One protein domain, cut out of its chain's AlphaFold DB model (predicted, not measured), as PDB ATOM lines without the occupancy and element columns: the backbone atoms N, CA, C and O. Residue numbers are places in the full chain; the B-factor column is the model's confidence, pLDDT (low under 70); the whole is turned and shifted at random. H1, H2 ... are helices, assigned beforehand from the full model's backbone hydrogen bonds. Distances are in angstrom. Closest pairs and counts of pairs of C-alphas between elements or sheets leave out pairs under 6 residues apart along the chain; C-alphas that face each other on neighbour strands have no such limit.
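This is residues 78 to 216 of the 220 residues of an uncharacterized protein of Flaviaesturariibacter aridisoli (UniProt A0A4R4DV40). One long helix, H6, runs nearly the full length of the domain, with H3 side by side with it and the shorter H5 along its first part. H1 and H2 make a wide V over H6, at whose corner residues 93 to 98 stick out, and little H4 packs on residues 201 to 208 of H6. The printed part has 139 residues, with six named helices, H1 to H6 in order, and no named strand: all helix. It is only just loose, close to compact, with a radius of gyration of the C-alphas of 17.5 A and spans of 54 by 34 by 22 A.

H1, residues 78 to 90, touches residues 192 to 200 alone of the hub H6, residues 177 to 211, opposite ways at a steep tilt of 51 degrees; their closest C-alphas, Phe 88 and Ala 196, are 5.0 A apart. H2, residues 96 to 113, touches H6 with residues 104 to 112 alone, closest at C-alphas 111 and 181, 5.8 A. H3, residues 116 to 142, touches H6 at a shallow tilt of 19 degrees, the same way, closest at C-alphas 127 and 191, 5.6 A. H2, H3 and H6 form a bundle, three helices grouped together. H4, residues 149 to 152, touches H6, closest at C-alphas 151 and 205, 6.7 A. H5, residues 160 to 171, forms a helical hairpin with H6, closest at C-alphas 163 and 187, 7.3 A. H1 and H3 are apart. Each O i to N i+4 pair is within hydrogen-bond range in H1, H2, H5 and H6, and 21 of 23 in H3; H4 is too short for one.

H1 begins at C-alpha 78, (125.100, 92.962, 149.287). H2 is 25.7 A long, H3 38.7 A and H6 50.9 A, ending at C-alpha 211, (130.222, 78.315, 138.507).

The farthest C-alphas, His 174 and Glu 214, are 55.7 A apart. The printed part has no cut and no long link. Mean pLDDT of the printed part is 86.9; residues 171 to 173 are under 70.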
ATOM      1  N   ARG A  78     124.444  92.985 147.969       92.44
ATOM      2  CA  ARG A  78     125.100  92.962 149.287       92.44
ATOM      3  C   ARG A  78     126.493  92.342 149.193       92.44
ATOM      4  O   ARG A  78     127.435  92.939 149.716       92.44
ATOM      5  N   SER A  79     126.628  91.211 148.498       92.00
ATOM      6  CA  SER A  79     127.914  90.539 148.276       92.00
ATOM      7  C   SER A  79     128.894  91.433 147.510       92.00
ATOM      8  O   SER A  79     129.991  91.706 147.990       92.00
ATOM      9  N   SER A  80     128.459  92.018 146.393       90.62
ATOM     10  CA  SER A  80     129.228  92.956 145.569       90.62
ATOM     11  C   SER A  80     129.742  94.148 146.378       90.62
ATOM     12  O   SER A  80     130.941  94.446 146.385       90.62
ATOM     13  N   ARG A  81     128.869  94.784 147.170       89.00
ATOM     14  CA  ARG A  81     129.253  95.881 148.069       89.00
ATOM     15  C   ARG A  81     130.267  95.436 149.120       89.00
ATOM     16  O   ARG A  81     131.211  96.179 149.382       89.00
ATOM     17  N   ARG A  82     130.097  94.254 149.716       92.69
ATOM     18  CA  ARG A  82     131.041  93.701 150.699       92.69
ATOM     19  C   ARG A  82     132.405  93.430 150.066       92.69
ATOM     20  O   ARG A  82     133.418  93.835 150.632       92.69
ATOM     21  N   THR A  83     132.431  92.820 148.885       91.31
ATOM     22  CA  THR A  83     133.650  92.526 148.118       91.31
ATOM     23  C   THR A  83     134.392  93.803 147.746       91.31
ATOM     24  O   THR A  83     135.605  93.888 147.949       91.31
ATOM     25  N   TRP A  84     133.669  94.831 147.296       92.81
ATOM     26  CA  TRP A  84     134.246  96.147 147.034       92.81
ATOM     27  C   TRP A  84     134.857  96.767 148.288       92.81
ATOM     28  O   TRP A  84     136.003  97.202 148.258       92.81
ATOM     29  N   TRP A  85     134.125  96.780 149.408       91.69
ATOM     30  CA  TRP A  85     134.618  97.355 150.663       91.69
ATOM     31  C   TRP A  85     135.839  96.613 151.197       91.69
ATOM     32  O   TRP A  85     136.763  97.246 151.703       91.69
ATOM     33  N   ALA A  86     135.874  95.288 151.058       91.75
ATOM     34  CA  ALA A  86     137.035  94.488 151.417       91.75
ATOM     35  C   ALA A  86     138.252  94.836 150.544       91.75
ATOM     36  O   ALA A  86     139.350  95.006 151.077       91.75
ATOM     37  N   ALA A  87     138.061  94.987 149.228       91.31
ATOM     38  CA  ALA A  87     139.118  95.414 148.314       91.31
ATOM     39  C   ALA A  87     139.593  96.840 148.637       91.31
ATOM     40  O   ALA A  87     140.785  97.063 148.815       91.31
ATOM     41  N   PHE A  88     138.676  97.788 148.819       90.94
ATOM     42  CA  PHE A  88     139.007  99.170 149.155       90.94
ATOM     43  C   PHE A  88     139.761  99.281 150.487       90.94
ATOM     44  O   PHE A  88     140.808  99.918 150.567       90.94
ATOM     45  N   ARG A  89     139.294  98.595 151.537       90.81
ATOM     46  CA  ARG A  89     139.951  98.617 152.852       90.81
ATOM     47  C   ARG A  89     141.327  97.950 152.828       90.81
ATOM     48  O   ARG A  89     142.165  98.288 153.657       90.81
ATOM     49  N   SER A  90     141.582  97.034 151.890       89.62
ATOM     50  CA  SER A  90     142.885  96.369 151.770       89.62
ATOM     51  C   SER A  90     144.034  97.329 151.444       89.62
ATOM     52  O   SER A  90     145.133  97.113 151.946       89.62
ATOM     53  N   PHE A  91     143.769  98.436 150.741       87.25
ATOM     54  CA  PHE A  91     144.776  99.467 150.450       87.25
ATOM     55  C   PHE A  91     145.276 100.205 151.699       87.25
ATOM     56  O   PHE A  91     146.389 100.718 151.705       87.25
ATOM     57  N   PHE A  92     144.483 100.222 152.772       88.88
ATOM     58  CA  PHE A  92     144.825 100.876 154.037       88.88
ATOM     59  C   PHE A  92     145.370  99.896 155.085       88.88
ATOM     60  O   PHE A  92     145.663 100.293 156.211       88.88
ATOM     61  N   ARG A  93     145.493  98.603 154.753       87.81
ATOM     62  CA  ARG A  93     146.074  97.601 155.658       87.81
ATOM     63  C   ARG A  93     147.595  97.622 155.565       87.81
ATOM     64  O   ARG A  93     148.156  97.825 154.493       87.81
ATOM     65  N   TRP A  94     148.265  97.345 156.676       78.19
ATOM     66  CA  TRP A  94     149.715  97.143 156.697       78.19
ATOM     67  C   TRP A  94     150.135  96.004 155.740       78.19
ATOM     68  O   TRP A  94     149.436  94.985 155.722       78.19
ATOM     69  N   PRO A  95     151.213  96.129 154.931       81.06
ATOM     70  CA  PRO A  95     152.154  97.257 154.791       81.06
ATOM     71  C   PRO A  95     151.740  98.332 153.758       81.06
ATOM     72  O   PRO A  95     152.432  99.335 153.604       81.06
ATOM     73  N   HIS A  96     150.609  98.170 153.062       83.19
ATOM     74  CA  HIS A  96     150.154  99.062 151.980       83.19
ATOM     75  C   HIS A  96     149.954 100.524 152.418       83.19
ATOM     76  O   HIS A  96     150.139 101.433 151.610       83.19
ATOM     77  N   GLY A  97     149.661 100.764 153.701       83.88
ATOM     78  CA  GLY A  97     149.560 102.115 154.265       83.88
ATOM     79  C   GLY A  97     150.835 102.958 154.108       83.88
ATOM     80  O   GLY A  97     150.736 104.164 153.894       83.88
ATOM     81  N   ILE A  98     152.024 102.338 154.121       87.94
ATOM     82  CA  ILE A  98     153.293 103.041 153.860       87.94
ATOM     83  C   ILE A  98     153.326 103.567 152.421       87.94
ATOM     84  O   ILE A  98     153.720 104.706 152.185       87.94
ATOM     85  N   GLY A  99     152.856 102.764 151.462       88.62
ATOM     86  CA  GLY A  99     152.763 103.169 150.061       88.62
ATOM     87  C   GLY A  99     151.823 104.358 149.855       88.62
ATOM     88  O   GLY A  99     152.118 105.233 149.048       88.62
ATOM     89  N   LEU A 100     150.732 104.439 150.624       90.00
ATOM     90  CA  LEU A 100     149.819 105.583 150.577       90.00
ATOM     91  C   LEU A 100     150.479 106.865 151.102       90.00
ATOM     92  O   LEU A 100     150.352 107.916 150.477       90.00
ATOM     93  N   LEU A 101     151.209 106.780 152.216       90.12
ATOM     94  CA  LEU A 101     151.969 107.913 152.751       90.12
ATOM     95  C   LEU A 101     153.044 108.375 151.762       90.12
ATOM     96  O   LEU A 101     153.144 109.568 151.480       90.12
ATOM     97  N   ALA A 102     153.790 107.438 151.173       92.50
ATOM     98  CA  ALA A 102     154.768 107.740 150.134       92.50
ATOM     99  C   ALA A 102     154.117 108.410 148.910       92.50
ATOM    100  O   ALA A 102     154.660 109.378 148.384       92.50
ATOM    101  N   ALA A 103     152.929 107.956 148.496       92.19
ATOM    102  CA  ALA A 103     152.180 108.567 147.400       92.19
ATOM    103  C   ALA A 103     151.735 110.005 147.717       92.19
ATOM    104  O   ALA A 103     151.808 110.863 146.842       92.19
ATOM    105  N   LEU A 104     151.321 110.296 148.956       93.50
ATOM    106  CA  LEU A 104     150.964 111.655 149.385       93.50
ATOM    107  C   LEU A 104     152.179 112.592 149.430       93.50
ATOM    108  O   LEU A 104     152.077 113.748 149.025       93.50
ATOM    109  N   LEU A 105     153.334 112.096 149.879       93.75
ATOM    110  CA  LEU A 105     154.583 112.863 149.867       93.75
ATOM    111  C   LEU A 105     155.057 113.144 148.436       93.75
ATOM    112  O   LEU A 105     155.428 114.271 148.117       93.75
ATOM    113  N   LEU A 106     154.995 112.140 147.559       93.31
ATOM    114  CA  LEU A 106     155.314 112.304 146.142       93.31
ATOM    115  C   LEU A 106     154.364 113.303 145.481       93.31
ATOM    116  O   LEU A 106     154.803 114.156 144.715       93.31
ATOM    117  N   LEU A 107     153.076 113.243 145.817       93.31
ATOM    118  CA  LEU A 107     152.086 114.190 145.330       93.31
ATOM    119  C   LEU A 107     152.440 115.627 145.721       93.31
ATOM    120  O   LEU A 107     152.410 116.514 144.871       93.31
ATOM    121  N   TRP A 108     152.819 115.846 146.981       93.19
ATOM    122  CA  TRP A 108     153.258 117.154 147.462       93.19
ATOM    123  C   TRP A 108     154.467 117.685 146.682       93.19
ATOM    124  O   TRP A 108     154.491 118.858 146.305       93.19
ATOM    125  N   GLN A 109     155.455 116.826 146.416       92.00
ATOM    126  CA  GLN A 109     156.634 117.185 145.625       92.00
ATOM    127  C   GLN A 109     156.253 117.552 144.188       92.00
ATOM    128  O   GLN A 109     156.666 118.597 143.693       92.00
ATOM    129  N   VAL A 110     155.416 116.739 143.538       91.50
ATOM    130  CA  VAL A 110     154.938 116.983 142.169       91.50
ATOM    131  C   VAL A 110     154.205 118.323 142.064       91.50
ATOM    132  O   VAL A 110     154.403 119.042 141.091       91.50
ATOM    133  N   THR A 111     153.393 118.696 143.055       89.62
ATOM    134  CA  THR A 111     152.564 119.912 142.982       89.62
ATOM    135  C   THR A 111     153.328 121.201 143.301       89.62
ATOM    136  O   THR A 111     152.881 122.275 142.900       89.62
ATOM    137  N   HIS A 112     154.450 121.117 144.026       88.94
ATOM    138  CA  HIS A 112     155.249 122.282 144.433       88.94
ATOM    139  C   HIS A 112     156.541 122.465 143.632       88.94
ATOM    140  O   HIS A 112     157.008 123.592 143.506       88.94
ATOM    141  N   LEU A 113     157.129 121.387 143.102       91.69
ATOM    142  CA  LEU A 113     158.434 121.436 142.430       91.69
ATOM    143  C   LEU A 113     158.339 121.426 140.902       91.69
ATOM    144  O   LEU A 113     159.290 121.830 140.238       91.69
ATOM    145  N   LEU A 114     157.226 120.953 140.331       92.19
ATOM    146  CA  LEU A 114     157.068 120.837 138.880       92.19
ATOM    147  C   LEU A 114     156.180 121.948 138.305       92.19
ATOM    148  O   LEU A 114     155.281 122.444 138.989       92.19
ATOM    149  N   PRO A 115     156.370 122.307 137.021       91.25
ATOM    150  CA  PRO A 115     155.439 123.175 136.314       91.25
ATOM    151  C   PRO A 115     154.018 122.601 136.330       91.25
ATOM    152  O   PRO A 115     153.823 121.393 136.179       91.25
ATOM    153  N   VAL A 116     153.019 123.483 136.428       87.94
ATOM    154  CA  VAL A 116     151.590 123.129 136.540       87.94
ATOM    155  C   VAL A 116     151.151 122.102 135.493       87.94
ATOM    156  O   VAL A 116     150.491 121.122 135.825       87.94
ATOM    157  N   TRP A 117     151.540 122.286 134.231       87.12
ATOM    158  CA  TRP A 117     151.148 121.388 133.142       87.12
ATOM    159  C   TRP A 117     151.765 119.985 133.274       87.12
ATOM    160  O   TRP A 117     151.085 118.998 132.994       87.12
ATOM    161  N   VAL A 118     153.012 119.879 133.761       90.25
ATOM    162  CA  VAL A 118     153.671 118.589 134.042       90.25
ATOM    163  C   VAL A 118     152.959 117.891 135.194       90.25
ATOM    164  O   VAL A 118     152.641 116.707 135.095       90.25
ATOM    165  N   ALA A 119     152.661 118.629 136.269       89.94
ATOM    166  CA  ALA A 119     151.933 118.100 137.413       89.94
ATOM    167  C   ALA A 119     150.555 117.569 136.988       89.94
ATOM    168  O   ALA A 119     150.235 116.416 137.260       89.94
ATOM    169  N   LEU A 120     149.770 118.349 136.239       88.75
ATOM    170  CA  LEU A 120     148.463 117.919 135.732       88.75
ATOM    171  C   LEU A 120     148.557 116.651 134.874       88.75
ATOM    172  O   LEU A 120     147.762 115.732 135.065       88.75
ATOM    173  N   PHE A 121     149.541 116.563 133.974       90.19
ATOM    174  CA  PHE A 121     149.749 115.367 133.156       90.19
ATOM    175  C   PHE A 121     150.034 114.122 134.012       90.19
ATOM    176  O   PHE A 121     149.408 113.078 133.812       90.19
ATOM    177  N   LEU A 122     150.923 114.240 135.004       90.56
ATOM    178  CA  LEU A 122     151.284 113.138 135.903       90.56
ATOM    179  C   LEU A 122     150.128 112.691 136.807       90.56
ATOM    180  O   LEU A 122     150.058 111.515 137.158       90.56
ATOM    181  N   LEU A 123     149.209 113.592 137.164       88.56
ATOM    182  CA  LEU A 123     148.022 113.253 137.956       88.56
ATOM    183  C   LEU A 123     146.939 112.590 137.103       88.56
ATOM    184  O   LEU A 123     146.383 111.559 137.480       88.56
ATOM    185  N   ILE A 124     146.652 113.161 135.934       89.06
ATOM    186  CA  ILE A 124     145.549 112.720 135.077       89.06
ATOM    187  C   ILE A 124     145.885 111.396 134.373       89.06
ATOM    188  O   ILE A 124     145.005 110.550 134.219       89.06
ATOM    189  N   GLY A 125     147.143 111.170 133.982       90.62
ATOM    190  CA  GLY A 125     147.564 109.972 133.245       90.62
ATOM    191  C   GLY A 125     147.177 108.645 133.922       90.62
ATOM    192  O   GLY A 125     146.430 107.861 133.327       90.62
ATOM    193  N   PRO A 126     147.612 108.380 135.169       90.56
ATOM    194  CA  PRO A 126     147.254 107.163 135.904       90.56
ATOM    195  C   PRO A 126     145.741 106.987 136.081       90.56
ATOM    196  O   PRO A 126     145.225 105.867 136.011       90.56
ATOM    197  N   TYR A 127     145.021 108.093 136.272       90.88
ATOM    198  CA  TYR A 127     143.570 108.087 136.371       90.88
ATOM    199  C   TYR A 127     142.907 107.635 135.065       90.88
ATOM    200  O   TYR A 127     142.112 106.692 135.088       90.88
ATOM    201  N   LEU A 128     143.293 108.210 133.923       91.62
ATOM    202  CA  LEU A 128     142.769 107.818 132.611       91.62
ATOM    203  C   LEU A 128     143.059 106.351 132.284       91.62
ATOM    204  O   LEU A 128     142.187 105.657 131.764       91.62
ATOM    205  N   VAL A 129     144.248 105.849 132.635       92.62
ATOM    206  CA  VAL A 129     144.579 104.423 132.483       92.62
ATOM    207  C   VAL A 129     143.628 103.555 133.313       92.62
ATOM    208  O   VAL A 129     143.121 102.549 132.812       92.62
ATOM    209  N   SER A 130     143.341 103.944 134.559       91.00
ATOM    210  CA  SER A 130     142.425 103.197 135.431       91.00
ATOM    211  C   SER A 130     140.979 103.178 134.907       91.00
ATOM    212  O   SER A 130     140.335 102.127 134.921       91.00
ATOM    213  N   GLU A 131     140.490 104.299 134.370       89.19
ATOM    214  CA  GLU A 131     139.172 104.398 133.727       89.19
ATOM    215  C   GLU A 131     139.127 103.578 132.426       89.19
ATOM    216  O   GLU A 131     138.173 102.837 132.181       89.19
ATOM    217  N   GLY A 132     140.194 103.616 131.621       91.56
ATOM    218  CA  GLY A 132     140.333 102.791 130.420       91.56
ATOM    219  C   GLY A 132     140.251 101.292 130.719       91.56
ATOM    220  O   GLY A 132     139.552 100.559 130.017       91.56
ATOM    221  N   GLN A 133     140.889 100.834 131.803       90.44
ATOM    222  CA  GLN A 133     140.797  99.444 132.270       90.44
ATOM    223  C   GLN A 133     139.368  99.066 132.687       90.44
ATOM    224  O   GLN A 133     138.887  97.997 132.307       90.44
ATOM    225  N   LEU A 134     138.663  99.934 133.421       89.50
ATOM    226  CA  LEU A 134     137.261  99.711 133.800       89.50
ATOM    227  C   LEU A 134     136.342  99.623 132.577       89.50
ATOM    228  O   LEU A 134     135.495  98.729 132.493       89.50
ATOM    229  N   LEU A 135     136.518 100.522 131.608       89.44
ATOM    230  CA  LEU A 135     135.762 100.508 130.357       89.44
ATOM    231  C   LEU A 135     136.047  99.247 129.541       89.44
ATOM    232  O   LEU A 135     135.119  98.666 128.978       89.44
ATOM    233  N   TRP A 136     137.302  98.803 129.492       90.06
ATOM    234  CA  TRP A 136     137.681  97.562 128.823       90.06
ATOM    235  C   TRP A 136     137.009  96.342 129.464       90.06
ATOM    236  O   TRP A 136     136.385  95.560 128.746       90.06
ATOM    237  N   LEU A 137     137.035  96.222 130.796       88.06
ATOM    238  CA  LEU A 137     136.347  95.145 131.522       88.06
ATOM    239  C   LEU A 137     134.839  95.160 131.254       88.06
ATOM    240  O   LEU A 137     134.251  94.129 130.931       88.06
ATOM    241  N   ARG A 138     134.219  96.343 131.278       85.06
ATOM    242  CA  ARG A 138     132.790  96.496 130.982       85.06
ATOM    243  C   ARG A 138     132.447  96.111 129.544       85.06
ATOM    244  O   ARG A 138     131.420  95.483 129.299       85.06
ATOM    245  N   ARG A 139     133.293  96.479 128.576       85.75
ATOM    246  CA  ARG A 139     133.129  96.074 127.171       85.75
ATOM    247  C   ARG A 139     133.290  94.567 127.008       85.75
ATOM    248  O   ARG A 139     132.496  93.974 126.288       85.75
ATOM    249  N   LYS A 140     134.268  93.957 127.683       84.44
ATOM    250  CA  LYS A 140     134.471  92.503 127.683       84.44
ATOM    251  C   LYS A 140     133.242  91.781 128.237       84.44
ATOM    252  O   LYS A 140     132.760  90.852 127.606       84.44
ATOM    253  N   GLN A 141     132.675  92.271 129.339       80.75
ATOM    254  CA  GLN A 141     131.446  91.735 129.918       80.75
ATOM    255  C   GLN A 141     130.246  91.832 128.961       80.75
ATOM    256  O   GLN A 141     129.497  90.875 128.818       80.75
ATOM    257  N   ARG A 142     130.066  92.961 128.265       77.44
ATOM    258  CA  ARG A 142     128.967  93.125 127.292       77.44
ATOM    259  C   ARG A 142     129.055  92.190 126.082       77.44
ATOM    260  O   ARG A 142     128.078  92.076 125.356       77.44
ATOM    261  N   ARG A 143     130.213  91.568 125.841       80.00
ATOM    262  CA  ARG A 143     130.421  90.599 124.755       80.00
ATOM    263  C   ARG A 143     130.102  89.157 125.157       80.00
ATOM    264  O   ARG A 143     130.239  88.274 124.319       80.00
ATOM    265  N   LEU A 144     129.718  88.907 126.410       79.50
ATOM    266  CA  LEU A 144     129.307  87.575 126.851       79.50
ATOM    267  C   LEU A 144     128.019  87.161 126.135       79.50
ATOM    268  O   LEU A 144     127.048  87.914 126.122       79.50
ATOM    269  N   ALA A 145     128.020  85.956 125.560       76.56
ATOM    270  CA  ALA A 145     126.874  85.415 124.829       76.56
ATOM    271  C   ALA A 145     125.673  85.158 125.753       76.56
ATOM    272  O   ALA A 145     124.525  85.344 125.352       76.56
ATOM    273  N   ARG A 146     125.939  84.761 127.004       80.62
ATOM    274  CA  ARG A 146     124.923  84.531 128.035       80.62
ATOM    275  C   ARG A 146     125.092  85.562 129.160       80.62
ATOM    276  O   ARG A 146     126.127  85.550 129.829       80.62
ATOM    277  N   PRO A 147     124.125  86.474 129.378       84.94
ATOM    278  CA  PRO A 147     124.236  87.473 130.434       84.94
ATOM    279  C   PRO A 147     124.134  86.812 131.812       84.94
ATOM    280  O   PRO A 147     123.260  85.980 132.054       84.94
ATOM    281  N   LEU A 148     125.021  87.218 132.718       88.38
ATOM    282  CA  LEU A 148     125.098  86.733 134.095       88.38
ATOM    283  C   LEU A 148     124.756  87.871 135.062       88.38
ATOM    284  O   LEU A 148     125.399  88.927 135.017       88.38
ATOM    285  N   LEU A 149     123.782  87.657 135.949       88.44
ATOM    286  CA  LEU A 149     123.333  88.663 136.915       88.44
ATOM    287  C   LEU A 149     124.461  89.024 137.886       88.44
ATOM    288  O   LEU A 149     124.664  90.206 138.183       88.44
ATOM    289  N   LEU A 150     125.244  88.034 138.335       88.38
ATOM    290  CA  LEU A 150     126.390  88.281 139.217       88.38
ATOM    291  C   LEU A 150     127.438  89.223 138.605       88.38
ATOM    292  O   LEU A 150     128.004  90.058 139.312       88.38
ATOM    293  N   LEU A 151     127.661  89.143 137.290       86.94
ATOM    294  CA  LEU A 151     128.579  90.044 136.599       86.94
ATOM    295  C   LEU A 151     127.950  91.421 136.409       86.94
ATOM    296  O   LEU A 151     128.648  92.428 136.506       86.94
ATOM    297  N   GLU A 152     126.648  91.507 136.135       86.44
ATOM    298  CA  GLU A 152     125.959  92.793 135.972       86.44
ATOM    299  C   GLU A 152     125.947  93.610 137.267       86.44
ATOM    300  O   GLU A 152     126.180  94.819 137.251       86.44
ATOM    301  N   LEU A 153     125.786  92.934 138.404       85.75
ATOM    302  CA  LEU A 153     125.855  93.529 139.739       85.75
ATOM    303  C   LEU A 153     127.280  93.597 140.302       85.75
ATOM    304  O   LEU A 153     127.465  93.948 141.473       85.75
ATOM    305  N   SER A 154     128.293  93.289 139.490       83.19
ATOM    306  CA  SER A 154     129.701  93.415 139.859       83.19
ATOM    307  C   SER A 154     130.019  94.819 140.394       83.19
ATOM    308  O   SER A 154     129.449  95.805 139.921       83.19
ATOM    309  N   PRO A 155     130.982  94.964 141.325       81.31
ATOM    310  CA  PRO A 155     131.307  96.243 141.956       81.31
ATOM    311  C   PRO A 155     132.088  97.226 141.056       81.31
ATOM    312  O   PRO A 155     133.033  97.872 141.505       81.31
ATOM    313  N   LEU A 156     131.716  97.365 139.782       80.44
ATOM    314  CA  LEU A 156     132.300  98.338 138.860       80.44
ATOM    315  C   LEU A 156     131.715  99.730 139.135       80.44
ATOM    316  O   LEU A 156     130.629 100.066 138.666       80.44
ATOM    317  N   ARG A 157     132.436 100.546 139.907       78.31
ATOM    318  CA  ARG A 157     132.096 101.957 140.143       78.31
ATOM    319  C   ARG A 157     132.941 102.848 139.241       78.31
ATOM    320  O   ARG A 157     134.155 102.686 139.224       78.31
ATOM    321  N   PHE A 158     132.291 103.768 138.530       75.44
ATOM    322  CA  PHE A 158     132.939 104.764 137.675       75.44
ATOM    323  C   PHE A 158     132.998 106.105 138.403       75.44
ATOM    324  O   PHE A 158     131.977 106.568 138.913       75.44
ATOM    325  N   THR A 159     134.174 106.729 138.435       81.06
ATOM    326  CA  THR A 159     134.389 108.028 139.102       81.06
ATOM    327  C   THR A 159     134.465 109.211 138.134       81.06
ATOM    328  O   THR A 159     134.472 110.358 138.581       81.06
ATOM    329  N   ALA A 160     134.411 108.943 136.823       78.62
ATOM    330  CA  ALA A 160     134.457 109.913 135.725       78.62
ATOM    331  C   ALA A 160     133.692 111.217 135.982       78.62
ATOM    332  O   ALA A 160     134.296 112.286 135.970       78.62
ATOM    333  N   GLY A 161     132.383 111.148 136.249       77.94
ATOM    334  CA  GLY A 161     131.558 112.353 136.404       77.94
ATOM    335  C   GLY A 161     132.017 113.264 137.547       77.94
ATOM    336  O   GLY A 161     132.113 114.474 137.370       77.94
ATOM    337  N   PHE A 162     132.364 112.677 138.696       79.38
ATOM    338  CA  PHE A 162     132.864 113.422 139.854       79.38
ATOM    339  C   PHE A 162     134.236 114.051 139.575       79.38
ATOM    340  O   PHE A 162     134.462 115.217 139.893       79.38
ATOM    341  N   PHE A 163     135.123 113.307 138.914       82.31
ATOM    342  CA  PHE A 163     136.454 113.780 138.550       82.31
ATOM    343  C   PHE A 163     136.415 114.970 137.576       82.31
ATOM    344  O   PHE A 163     137.081 115.980 137.794       82.31
ATOM    345  N   TYR A 164     135.605 114.885 136.516       80.44
ATOM    346  CA  TYR A 164     135.486 115.972 135.538       80.44
ATOM    347  C   TYR A 164     134.820 117.216 136.123       80.44
ATOM    348  O   TYR A 164     135.233 118.328 135.797       80.44
ATOM    349  N   LEU A 165     133.844 117.043 137.020       81.94
ATOM    350  CA  LEU A 165     133.251 118.155 137.758       81.94
ATOM    351  C   LEU A 165     134.319 118.905 138.564       81.94
ATOM    352  O   LEU A 165     134.393 120.129 138.507       81.94
ATOM    353  N   GLN A 166     135.183 118.178 139.272       78.00
ATOM    354  CA  GLN A 166     136.264 118.788 140.039       78.00
ATOM    355  C   GLN A 166     137.262 119.538 139.149       78.00
ATOM    356  O   GLN A 166     137.682 120.646 139.495       78.00
ATOM    357  N   LEU A 167     137.642 118.947 138.013       80.19
ATOM    358  CA  LEU A 167     138.534 119.590 137.052       80.19
ATOM    359  C   LEU A 167     137.918 120.906 136.553       80.19
ATOM    360  O   LEU A 167     138.574 121.940 136.615       80.19
ATOM    361  N   ALA A 168     136.642 120.890 136.156       79.56
ATOM    362  CA  ALA A 168     135.930 122.064 135.654       79.56
ATOM    363  C   ALA A 168     135.839 123.205 136.684       79.56
ATOM    364  O   ALA A 168     136.032 124.365 136.330       79.56
ATOM    365  N   VAL A 169     135.610 122.885 137.963       75.81
ATOM    366  CA  VAL A 169     135.560 123.887 139.045       75.81
ATOM    367  C   VAL A 169     136.913 124.581 139.250       75.81
ATOM    368  O   VAL A 169     136.946 125.762 139.585       75.81
ATOM    369  N   ASN A 170     138.029 123.884 139.018       71.88
ATOM    370  CA  ASN A 170     139.370 124.440 139.224       71.88
ATOM    371  C   ASN A 170     139.952 125.144 137.985       71.88
ATOM    372  O   ASN A 170     140.893 125.918 138.128       71.88
ATOM    373  N   VAL A 171     139.384 124.941 136.789       67.62
ATOM    374  CA  VAL A 171     139.836 125.588 135.538       67.62
ATOM    375  C   VAL A 171     139.582 127.103 135.526       67.62
ATOM    376  O   VAL A 171     140.322 127.835 134.877       67.62
ATOM    377  N   ASN A 172     138.586 127.590 136.271       63.81
ATOM    378  CA  ASN A 172     138.269 129.023 136.348       63.81
ATOM    379  C   ASN A 172     139.181 129.815 137.310       63.81
ATOM    380  O   ASN A 172     139.096 131.040 137.357       63.81
ATOM    381  N   GLY A 173     140.037 129.140 138.085       61.91
ATOM    382  CA  GLY A 173     141.024 129.766 138.966       61.91
ATOM    383  C   GLY A 173     142.442 129.602 138.419       61.91
ATOM    384  O   GLY A 173     142.761 128.596 137.792       61.91
ATOM    385  N   HIS A 174     143.332 130.561 138.686       70.62
ATOM    386  CA  HIS A 174     144.765 130.308 138.524       70.62
ATOM    387  C   HIS A 174     145.138 129.117 139.420       70.62
ATOM    388  O   HIS A 174     144.839 129.131 140.616       70.62
ATOM    389  N   TRP A 175     145.756 128.082 138.847       73.94
ATOM    390  CA  TRP A 175     146.142 126.875 139.577       73.94
ATOM    391  C   TRP A 175     147.130 127.216 140.694       73.94
ATOM    392  O   TRP A 175     148.325 127.375 140.459       73.94
ATOM    393  N   SER A 176     146.627 127.326 141.923       84.19
ATOM    394  CA  SER A 176     147.472 127.429 143.107       84.19
ATOM    395  C   SER A 176     148.087 126.066 143.427       84.19
ATOM    396  O   SER A 176     147.495 125.019 143.146       84.19
ATOM    397  N   HIS A 177     149.257 126.061 144.069       83.50
ATOM    398  CA  HIS A 177     149.890 124.820 144.532       83.50
ATOM    399  C   HIS A 177     148.959 124.011 145.450       83.50
ATOM    400  O   HIS A 177     148.868 122.791 145.327       83.50
ATOM    401  N   THR A 178     148.187 124.696 146.300       84.94
ATOM    402  CA  THR A 178     147.171 124.079 147.161       84.94
ATOM    403  C   THR A 178     146.041 123.440 146.353       84.94
ATOM    404  O   THR A 178     145.644 122.315 146.646       84.94
ATOM    405  N   GLY A 179     145.540 124.114 145.311       85.75
ATOM    406  CA  GLY A 179     144.496 123.576 144.433       85.75
ATOM    407  C   GLY A 179     144.954 122.330 143.674       85.75
ATOM    408  O   GLY A 179     144.239 121.327 143.641       85.75
ATOM    409  N   LEU A 180     146.181 122.345 143.143       87.50
ATOM    410  CA  LEU A 180     146.795 121.183 142.489       87.50
ATOM    411  C   LEU A 180     146.994 120.014 143.453       87.50
ATOM    412  O   LEU A 180     146.749 118.866 143.084       87.50
ATOM    413  N   PHE A 181     147.396 120.292 144.693       89.56
ATOM    414  CA  PHE A 181     147.536 119.262 145.715       89.56
ATOM    415  C   PHE A 181     146.191 118.620 146.068       89.56
ATOM    416  O   PHE A 181     146.077 117.395 146.059       89.56
ATOM    417  N   VAL A 182     145.143 119.420 146.291       88.50
ATOM    418  CA  VAL A 182     143.782 118.912 146.545       88.50
ATOM    419  C   VAL A 182     143.266 118.093 145.358       88.50
ATOM    420  O   VAL A 182     142.703 117.012 145.553       88.50
ATOM    421  N   LEU A 183     143.503 118.554 144.124       88.75
ATOM    422  CA  LEU A 183     143.207 117.785 142.915       88.75
ATOM    423  C   LEU A 183     143.927 116.442 142.919       88.75
ATOM    424  O   LEU A 183     143.300 115.408 142.694       88.75
ATOM    425  N   GLY A 184     145.215 116.441 143.233       90.50
ATOM    426  CA  GLY A 184     146.018 115.236 143.327       90.50
ATOM    427  C   GLY A 184     145.511 114.233 144.361       90.50
ATOM    428  O   GLY A 184     145.422 113.045 144.060       90.50
ATOM    429  N   VAL A 185     145.111 114.695 145.550       91.56
ATOM    430  CA  VAL A 185     144.585 113.824 146.615       91.56
ATOM    431  C   VAL A 185     143.279 113.173 146.168       91.56
ATOM    432  O   VAL A 185     143.090 111.968 146.342       91.56
ATOM    433  N   ILE A 186     142.386 113.945 145.548       90.25
ATOM    434  CA  ILE A 186     141.114 113.411 145.057       90.25
ATOM    435  C   ILE A 186     141.339 112.473 143.866       90.25
ATOM    436  O   ILE A 186     140.707 111.418 143.793       90.25
ATOM    437  N   THR A 187     142.286 112.789 142.981       90.50
ATOM    438  CA  THR A 187     142.692 111.912 141.874       90.50
ATOM    439  C   THR A 187     143.204 110.576 142.400       90.50
ATOM    440  O   THR A 187     142.761 109.522 141.947       90.50
ATOM    441  N   LEU A 188     144.081 110.606 143.406       92.06
ATOM    442  CA  LEU A 188     144.600 109.416 144.071       92.06
ATOM    443  C   LEU A 188     143.463 108.585 144.682       92.06
ATOM    444  O   LEU A 188     143.419 107.372 144.488       92.06
ATOM    445  N   LEU A 189     142.504 109.226 145.356       91.69
ATOM    446  CA  LEU A 189     141.327 108.546 145.897       91.69
ATOM    447  C   LEU A 189     140.478 107.895 144.793       91.69
ATOM    448  O   LEU A 189     140.073 106.742 144.942       91.69
ATOM    449  N   CYS A 190     140.246 108.588 143.675       91.38
ATOM    450  CA  CYS A 190     139.511 108.045 142.529       91.38
ATOM    451  C   CYS A 190     140.242 106.845 141.912       91.38
ATOM    452  O   CYS A 190     139.626 105.811 141.657       91.38
ATOM    453  N   VAL A 191     141.569 106.922 141.764       91.69
ATOM    454  CA  VAL A 191     142.395 105.792 141.316       91.69
ATOM    455  C   VAL A 191     142.253 104.605 142.271       91.69
ATOM    456  O   VAL A 191     142.046 103.483 141.813       91.69
ATOM    457  N   LEU A 192     142.302 104.817 143.590       92.12
ATOM    458  CA  LEU A 192     142.104 103.744 144.573       92.12
ATOM    459  C   LEU A 192     140.707 103.119 144.471       92.12
ATOM    460  O   LEU A 192     140.580 101.894 144.520       92.12
ATOM    461  N   VAL A 193     139.665 103.932 144.277       92.25
ATOM    462  CA  VAL A 193     138.293 103.455 144.038       92.25
ATOM    463  C   VAL A 193     138.228 102.611 142.765       92.25
ATOM    464  O   VAL A 193     137.679 101.508 142.801       92.25
ATOM    465  N   ASN A 194     138.830 103.068 141.668       92.44
ATOM    466  CA  ASN A 194     138.865 102.341 140.401       92.44
ATOM    467  C   ASN A 194     139.622 101.016 140.534       92.44
ATOM    468  O   ASN A 194     139.140  99.973 140.093       92.44
ATOM    469  N   ARG A 195     140.771 101.014 141.216       91.00
ATOM    470  CA  ARG A 195     141.559  99.797 141.475       91.00
ATOM    471  C   ARG A 195     140.812  98.818 142.383       91.00
ATOM    472  O   ARG A 195     140.841  97.619 142.111       91.00
ATOM    473  N   ALA A 196     140.093  99.304 143.396       91.88
ATOM    474  CA  ALA A 196     139.210  98.479 144.223       91.88
ATOM    475  C   ALA A 196     138.077  97.850 143.397       91.88
ATOM    476  O   ALA A 196     137.797  96.660 143.543       91.88
ATOM    477  N   SER A 197     137.463  98.628 142.502       91.75
ATOM    478  CA  SER A 197     136.417  98.164 141.584       91.75
ATOM    479  C   SER A 197     136.931  97.080 140.631       91.75
ATOM    480  O   SER A 197     136.285  96.044 140.487       91.75
ATOM    481  N   ILE A 198     138.118  97.265 140.039       90.88
ATOM    482  CA  ILE A 198     138.769  96.270 139.169       90.88
ATOM    483  C   ILE A 198     139.058  94.980 139.943       90.88
ATOM    484  O   ILE A 198     138.689  93.897 139.493       90.88
ATOM    485  N   ALA A 199     139.681  95.085 141.118       91.06
ATOM    486  CA  ALA A 199     140.016  93.923 141.939       91.06
ATOM    487  C   ALA A 199     138.760  93.164 142.398       91.06
ATOM    488  O   ALA A 199     138.742  91.933 142.400       91.06
ATOM    489  N   GLY A 200     137.698  93.889 142.762       90.31
ATOM    490  CA  GLY A 200     136.405  93.303 143.100       90.31
ATOM    491  C   GLY A 200     135.767  92.586 141.911       90.31
ATOM    492  O   GLY A 200     135.355  91.439 142.051       90.31
ATOM    493  N   HIS A 201     135.750  93.219 140.734       90.31
ATOM    494  CA  HIS A 201     135.215  92.621 139.509       90.31
ATOM    495  C   HIS A 201     135.961  91.346 139.115       90.31
ATOM    496  O   HIS A 201     135.327  90.340 138.835       90.31
ATOM    497  N   GLN A 202     137.295  91.347 139.165       89.38
ATOM    498  CA  GLN A 202     138.098  90.164 138.841       89.38
ATOM    499  C   GLN A 202     137.797  88.975 139.760       89.38
ATOM    500  O   GLN A 202     137.829  87.836 139.309       89.38
ATOM    501  N   ARG A 203     137.498  89.218 141.044       89.56
ATOM    502  CA  ARG A 203     137.092  88.150 141.972       89.56
ATOM    503  C   ARG A 203     135.744  87.555 141.581       89.56
ATOM    504  O   ARG A 203     135.649  86.341 141.464       89.56
ATOM    505  N   VAL A 204     134.754  88.410 141.322       89.81
ATOM    506  CA  VAL A 204     133.416  87.979 140.876       89.81
ATOM    507  C   VAL A 204     133.492  87.272 139.521       89.81
ATOM    508  O   VAL A 204     132.784  86.302 139.293       89.81
ATOM    509  N   GLN A 205     134.382  87.710 138.630       89.25
ATOM    510  CA  GLN A 205     134.580  87.069 137.335       89.25
ATOM    511  C   GLN A 205     135.154  85.658 137.470       89.25
ATOM    512  O   GLN A 205     134.658  84.754 136.812       89.25
ATOM    513  N   ARG A 206     136.144  85.445 138.343       88.56
ATOM    514  CA  ARG A 206     136.673  84.096 138.606       88.56
ATOM    515  C   ARG A 206     135.597  83.177 139.174       88.56
ATOM    516  O   ARG A 206     135.484  82.043 138.740       88.56
ATOM    517  N   GLU A 207     134.795  83.682 140.108       89.88
ATOM    518  CA  GLU A 207     133.655  82.944 140.662       89.88
ATOM    519  C   GLU A 207     132.640  82.583 139.562       89.88
ATOM    520  O   GLU A 207     132.217  81.434 139.456       89.88
ATOM    521  N   ALA A 208     132.326  83.529 138.674       88.50
ATOM    522  CA  ALA A 208     131.467  83.288 137.520       88.50
ATOM    523  C   ALA A 208     132.034  82.218 136.574       88.50
ATOM    524  O   ALA A 208     131.293  81.337 136.154       88.50
ATOM    525  N   GLU A 209     133.329  82.273 136.262       88.44
ATOM    526  CA  GLU A 209     134.014  81.293 135.407       88.44
ATOM    527  C   GLU A 209     134.008  79.892 136.035       88.44
ATOM    528  O   GLU A 209     133.860  78.906 135.317       88.44
ATOM    529  N   THR A 210     134.111  79.795 137.367       89.94
ATOM    530  CA  THR A 210     134.040  78.508 138.076       89.94
ATOM    531  C   THR A 210     132.630  77.926 138.148       89.94
ATOM    532  O   THR A 210     132.482  76.713 138.059       89.94
ATOM    533  N   LEU A 211     131.604  78.766 138.318       88.38
ATOM    534  CA  LEU A 211     130.222  78.315 138.507       88.38
ATOM    535  C   LEU A 211     129.478  78.116 137.181       88.38
ATOM    536  O   LEU A 211     128.645  77.225 137.072       88.38
ATOM    537  N   TYR A 212     129.775  78.941 136.175       87.69
ATOM    538  CA  TYR A 212     129.049  78.987 134.905       87.69
ATOM    539  C   TYR A 212     130.010  79.008 133.707       87.69
ATOM    540  O   TYR A 212     129.975  79.955 132.913       87.69
ATOM    541  N   PRO A 213     130.865  77.982 133.530       86.31
ATOM    542  CA  PRO A 213     131.850  77.954 132.447       86.31
ATOM    543  C   PRO A 213     131.200  78.050 131.059       86.31
ATOM    544  O   PRO A 213     131.735  78.711 130.170       86.31
ATOM    545  N   GLU A 214     130.000  77.486 130.887       83.25
ATOM    546  CA  GLU A 214     129.232  77.550 129.635       83.25
ATOM    547  C   GLU A 214     128.907  78.975 129.175       83.25
ATOM    548  O   GLU A 214     128.734  79.218 127.983       83.25
ATOM    549  N   ALA A 215     128.823  79.937 130.098       82.25
ATOM    550  CA  ALA A 215     128.551  81.328 129.750       82.25
ATOM    551  C   ALA A 215     129.738  82.013 129.042       82.25
ATOM    552  O   ALA A 215     129.557  83.066 128.424       82.25
ATOM    553  N   PHE A 216     130.937  81.424 129.126       82.69
ATOM    554  CA  PHE A 216     132.183  81.958 128.571       82.69
ATOM    555  C   PHE A 216     132.636  81.249 127.289       82.69
ATOM    556  O   PHE A 216     133.560  81.733 126.630       82.69
TER     557      PHE A 216